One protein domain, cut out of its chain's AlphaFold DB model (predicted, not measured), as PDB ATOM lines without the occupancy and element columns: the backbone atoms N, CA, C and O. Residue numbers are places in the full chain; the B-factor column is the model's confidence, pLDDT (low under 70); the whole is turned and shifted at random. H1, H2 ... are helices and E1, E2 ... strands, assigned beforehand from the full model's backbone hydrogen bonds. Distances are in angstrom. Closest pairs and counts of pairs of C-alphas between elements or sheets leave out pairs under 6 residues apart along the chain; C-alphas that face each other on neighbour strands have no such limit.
ATOM      1  N   GLU A  12     174.453 144.442 169.479       67.06
ATOM      2  CA  GLU A  12     175.548 144.448 170.445       67.06
ATOM      3  C   GLU A  12     175.827 143.007 170.900       67.06
ATOM      4  O   GLU A  12     174.907 142.183 170.963       67.06
ATOM      5  N   LYS A  13     177.090 142.700 171.229       70.12
ATOM      6  CA  LYS A  13     177.548 141.386 171.718       70.12
ATOM      7  C   LYS A  13     176.547 140.735 172.683       70.12
ATOM      8  O   LYS A  13     176.261 139.547 172.555       70.12
ATOM      9  N   ALA A  14     175.967 141.527 173.585       72.62
ATOM     10  CA  ALA A  14     174.975 141.093 174.563       72.62
ATOM     11  C   ALA A  14     173.691 140.502 173.951       72.62
ATOM     12  O   ALA A  14     173.239 139.466 174.415       72.62
ATOM     13  N   GLU A  15     173.116 141.098 172.901       76.44
ATOM     14  CA  GLU A  15     171.852 140.610 172.318       76.44
ATOM     15  C   GLU A  15     172.061 139.305 171.534       76.44
ATOM     16  O   GLU A  15     171.194 138.430 171.494       76.44
ATOM     17  N   ILE A  16     173.242 139.158 170.929       76.25
ATOM     18  CA  ILE A  16     173.641 137.922 170.254       76.25
ATOM     19  C   ILE A  16     173.799 136.822 171.299       76.25
ATOM     20  O   ILE A  16     173.209 135.756 171.148       76.25
ATOM     21  N   VAL A  17     174.541 137.094 172.372       75.12
ATOM     22  CA  VAL A  17     174.748 136.147 173.472       75.12
ATOM     23  C   VAL A  17     173.419 135.739 174.120       75.12
ATOM     24  O   VAL A  17     173.158 134.541 174.182       75.12
ATOM     25  N   ASP A  18     172.546 136.692 174.461       78.75
ATOM     26  CA  ASP A  18     171.214 136.439 175.041       78.75
ATOM     27  C   ASP A  18     170.347 135.556 174.129       78.75
ATOM     28  O   ASP A  18     169.729 134.590 174.577       78.75
ATOM     29  N   THR A  19     170.387 135.808 172.813       76.81
ATOM     30  CA  THR A  19     169.693 134.960 171.837       76.81
ATOM     31  C   THR A  19     170.191 133.521 171.918       76.81
ATOM     32  O   THR A  19     169.379 132.602 171.919       76.81
ATOM     33  N   PHE A  20     171.507 133.299 171.980       74.25
ATOM     34  CA  PHE A  20     172.056 131.946 172.074       74.25
ATOM     35  C   PHE A  20     171.766 131.298 173.431       74.25
ATOM     36  O   PHE A  20     171.420 130.119 173.444       74.25
ATOM     37  N   GLU A  21     171.828 132.044 174.536       74.62
ATOM     38  CA  GLU A  21     171.463 131.562 175.877       74.62
ATOM     39  C   GLU A  21     169.991 131.129 175.939       74.62
ATOM     40  O   GLU A  21     169.672 130.093 176.514       74.62
ATOM     41  N   ALA A  22     169.089 131.813 175.231       77.69
ATOM     42  CA  ALA A  22     167.697 131.378 175.115       77.69
ATOM     43  C   ALA A  22     167.525 130.015 174.406       77.69
ATOM     44  O   ALA A  22     166.490 129.362 174.564       77.69
ATOM     45  N   PHE A  23     168.518 129.566 173.626       72.62
ATOM     46  CA  PHE A  23     168.522 128.260 172.954       72.62
ATOM     47  C   PHE A  23     169.338 127.188 173.688       72.62
ATOM     48  O   PHE A  23     169.316 126.027 173.264       72.62
ATOM     49  N   THR A  24     170.054 127.530 174.763       67.69
ATOM     50  CA  THR A  24     170.856 126.560 175.515       67.69
ATOM     51  C   THR A  24     170.858 126.841 177.012       67.69
ATOM     52  O   THR A  24     171.227 127.912 177.460       67.69
ATOM     53  N   ASP A  25     170.591 125.812 177.811       70.75
ATOM     54  CA  ASP A  25     170.688 125.847 179.283       70.75
ATOM     55  C   ASP A  25     172.148 125.846 179.803       70.75
ATOM     56  O   ASP A  25     172.417 125.535 180.960       70.75
ATOM     57  N   GLN A  26     173.126 126.104 178.928       74.31
ATOM     58  CA  GLN A  26     174.548 126.020 179.264       74.31
ATOM     59  C   GLN A  26     175.112 127.412 179.498       74.31
ATOM     60  O   GLN A  26     174.880 128.309 178.691       74.31
ATOM     61  N   GLU A  27     175.900 127.547 180.562       71.19
ATOM     62  CA  GLU A  27     176.544 128.807 180.916       71.19
ATOM     63  C   GLU A  27     177.466 129.306 179.803       71.19
ATOM     64  O   GLU A  27     178.196 128.547 179.149       71.19
ATOM     65  N   THR A  28     177.429 130.618 179.613       78.19
ATOM     66  CA  THR A  28     178.339 131.339 178.746       78.19
ATOM     67  C   THR A  28     179.717 131.450 179.375       78.19
ATOM     68  O   THR A  28     179.869 131.822 180.537       78.19
ATOM     69  N   PHE A  29     180.755 131.145 178.601       77.50
ATOM     70  CA  PHE A  29     182.132 131.276 179.061       77.50
ATOM     71  C   PHE A  29     183.032 131.843 177.972       77.50
ATOM     72  O   PHE A  29     182.871 131.571 176.785       77.50
ATOM     73  N   GLU A  30     184.023 132.631 178.371       77.69
ATOM     74  CA  GLU A  30     185.009 133.176 177.444       77.69
ATOM     75  C   GLU A  30     186.242 132.275 177.398       77.69
ATOM     76  O   GLU A  30     186.819 131.909 178.425       77.69
ATOM     77  N   LYS A  31     186.656 131.900 176.188       71.56
ATOM     78  CA  LYS A  31     187.849 131.086 175.960       71.56
ATOM     79  C   LYS A  31     188.548 131.539 174.688       71.56
ATOM     80  O   LYS A  31     187.936 131.596 173.627       71.56
ATOM     81  N   GLU A  32     189.844 131.830 174.808       68.56
ATOM     82  CA  GLU A  32     190.741 132.108 173.673       68.56
ATOM     83  C   GLU A  32     190.251 133.254 172.769       68.56
ATOM     84  O   GLU A  32     190.366 133.198 171.548       68.56
ATOM     85  N   GLY A  33     189.685 134.304 173.378       71.75
ATOM     86  CA  GLY A  33     189.170 135.480 172.661       71.75
ATOM     87  C   GLY A  33     187.802 135.277 172.001       71.75
ATOM     88  O   GLY A  33     187.362 136.128 171.235       71.75
ATOM     89  N   CYS A  34     187.123 134.168 172.299       76.12
ATOM     90  CA  CYS A  34     185.766 133.885 171.851       76.12
ATOM     91  C   CYS A  34     184.817 133.717 173.034       76.12
ATOM     92  O   CYS A  34     185.190 133.176 174.079       76.12
ATOM     93  N   THR A  35     183.566 134.114 172.837       80.81
ATOM     94  CA  THR A  35     182.471 133.832 173.763       80.81
ATOM     95  C   THR A  35     181.809 132.530 173.347       80.81
ATOM     96  O   THR A  35     181.282 132.413 172.245       80.81
ATOM     97  N   TRP A  36     181.845 131.537 174.220       78.50
ATOM     98  CA  TRP A  36     181.184 130.260 174.025       78.50
ATOM     99  C   TRP A  36     179.853 130.262 174.755       78.50
ATOM    100  O   TRP A  36     179.792 130.571 175.939       78.50
ATOM    101  N   VAL A  37     178.798 129.903 174.035       80.00
ATOM    102  CA  VAL A  37     177.449 129.718 174.559       80.00
ATOM    103  C   VAL A  37     177.125 128.237 174.379       80.00
ATOM    104  O   VAL A  37     176.804 127.773 173.279       80.00
ATOM    105  N   GLY A  38     177.349 127.456 175.438       77.69
ATOM    106  CA  GLY A  38     177.310 125.995 175.397       77.69
ATOM    107  C   GLY A  38     178.263 125.388 174.364       77.69
ATOM    108  O   GLY A  38     179.475 125.324 174.551       77.69
ATOM    109  N   TRP A  39     177.702 124.925 173.251       73.12
ATOM    110  CA  TRP A  39     178.413 124.257 172.161       73.12
ATOM    111  C   TRP A  39     178.562 125.146 170.922       73.12
ATOM    112  O   TRP A  39     178.911 124.647 169.859       73.12
ATOM    113  N   VAL A  40     178.327 126.455 171.037       75.94
ATOM    114  CA  VAL A  40     178.525 127.435 169.960       75.94
ATOM    115  C   VAL A  40     179.574 128.457 170.383       75.94
ATOM    116  O   VAL A  40     179.421 129.119 171.402       75.94
ATOM    117  N   GLY A  41     180.643 128.590 169.604       78.50
ATOM    118  CA  GLY A  41     181.677 129.603 169.776       78.50
ATOM    119  C   GLY A  41     181.398 130.817 168.898       78.50
ATOM    120  O   GLY A  41     181.249 130.689 167.683       78.50
ATOM    121  N   LEU A  42     181.348 131.992 169.514       79.44
ATOM    122  CA  LEU A  42     181.132 133.292 168.892       79.44
ATOM    123  C   LEU A  42     182.430 134.101 168.971       79.44
ATOM    124  O   LEU A  42     182.987 134.299 170.052       79.44
ATOM    125  N   LYS A  43     182.911 134.589 167.829       80.88
ATOM    126  CA  LYS A  43     184.048 135.511 167.755       80.88
ATOM    127  C   LYS A  43     183.534 136.910 167.480       80.88
ATOM    128  O   LYS A  43     182.902 137.139 166.451       80.88
ATOM    129  N   PHE A  44     183.851 137.834 168.373       79.94
ATOM    130  CA  PHE A  44     183.559 139.252 168.214       79.94
ATOM    131  C   PHE A  44     184.834 139.996 167.812       79.94
ATOM    132  O   PHE A  44     185.932 139.605 168.207       79.94
ATOM    133  N   GLY A  45     184.695 141.013 166.969       74.62
ATOM    134  CA  GLY A  45     185.776 141.936 166.624       74.62
ATOM    135  C   GLY A  45     185.819 143.126 167.574       74.62
ATOM    136  O   GLY A  45     184.920 143.298 168.390       74.62
ATOM    137  N   ASP A  46     186.827 143.983 167.419       73.00
ATOM    138  CA  ASP A  46     187.022 145.189 168.240       73.00
ATOM    139  C   ASP A  46     185.873 146.217 168.156       73.00
ATOM    140  O   ASP A  46     185.775 147.094 169.004       73.00
ATOM    141  N   ASP A  47     184.997 146.111 167.152       72.06
ATOM    142  CA  ASP A  47     183.787 146.943 166.990       72.06
ATOM    143  C   ASP A  47     182.540 146.303 167.642       72.06
ATOM    144  O   ASP A  47     181.415 146.608 167.257       72.06
ATOM    145  N   ASP A  48     182.718 145.323 168.540       68.19
ATOM    146  CA  ASP A  48     181.650 144.504 169.151       68.19
ATOM    147  C   ASP A  48     180.766 143.736 168.142       68.19
ATOM    148  O   ASP A  48     179.732 143.158 168.485       68.19
ATOM    149  N   ARG A  49     181.194 143.662 166.877       73.44
ATOM    150  CA  ARG A  49     180.497 142.926 165.815       73.44
ATOM    151  C   ARG A  49     180.891 141.462 165.793       73.44
ATOM    152  O   ARG A  49     182.068 141.120 165.884       73.44
ATOM    153  N   LEU A  50     179.905 140.598 165.573       72.94
ATOM    154  CA  LEU A  50     180.121 139.173 165.356       72.94
ATOM    155  C   LEU A  50     180.890 138.945 164.044       72.94
ATOM    156  O   LEU A  50     180.377 139.209 162.958       72.94
ATOM    157  N   LEU A  51     182.123 138.457 164.155       75.56
ATOM    158  CA  LEU A  51     182.997 138.136 163.028       75.56
ATOM    159  C   LEU A  51     182.806 136.697 162.547       75.56
ATOM    160  O   LEU A  51     182.842 136.444 161.346       75.56
ATOM    161  N   ALA A  52     182.634 135.750 163.473       72.25
ATOM    162  CA  ALA A  52     182.502 134.336 163.140       72.25
ATOM    163  C   ALA A  52     181.693 133.567 164.191       72.25
ATOM    164  O   ALA A  52     181.676 133.921 165.369       72.25
ATOM    165  N   VAL A  53     181.055 132.484 163.747       75.81
ATOM    166  CA  VAL A  53     180.319 131.531 164.584       75.81
ATOM    167  C   VAL A  53     180.748 130.129 164.186       75.81
ATOM    168  O   VAL A  53     180.628 129.789 163.009       75.81
ATOM    169  N   SER A  54     181.166 129.303 165.146       69.12
ATOM    170  CA  SER A  54     181.345 127.871 164.891       69.12
ATOM    171  C   SER A  54     180.856 127.011 166.050       69.12
ATOM    172  O   SER A  54     181.163 127.295 167.207       69.12
TER     173      SER A  54
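This is residues 12 to 54 of the 69 residues of an uncharacterized protein of Marinobacter sp. DSM 11874 (UniProt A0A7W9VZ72). A strongly twisted four-strand sheet has one helix over one face; the other is bare. The 43 printed residues include H1, then E1, E2, E3, E4, a meander, each strand the antiparallel neighbour of the one before. The class is mixed, the whole compact, with radius of gyration of the C-alphas 9.4 A and spans 28 by 20 by 14 A.

Find E1, residues 28 to 31, E2, 34 to 37, E3, 40 to 44, and E4, 50 to 54, each a hairpin with the next: N 29 and O 36, 2.9 A, N 35 and O 42, 2.9 A, N 43 and O 52, 2.8 A, are within hydrogen-bond range. H1, residues 13 to 21, every O i to N i+4 pair within range, is over E2, its height over the sheet 8.5 A; their closest C-alphas are Phe 20 and Val 37, 6.3 A.

H1, 12.3 A long, begins at C-alpha 13, (177.548, 141.386, 171.718); E4 ends at C-alpha 54, (181.345, 127.871, 164.891).

The printed part has no cut; pLDDT is under 70 at residues 12, 24, 32, 48, 54.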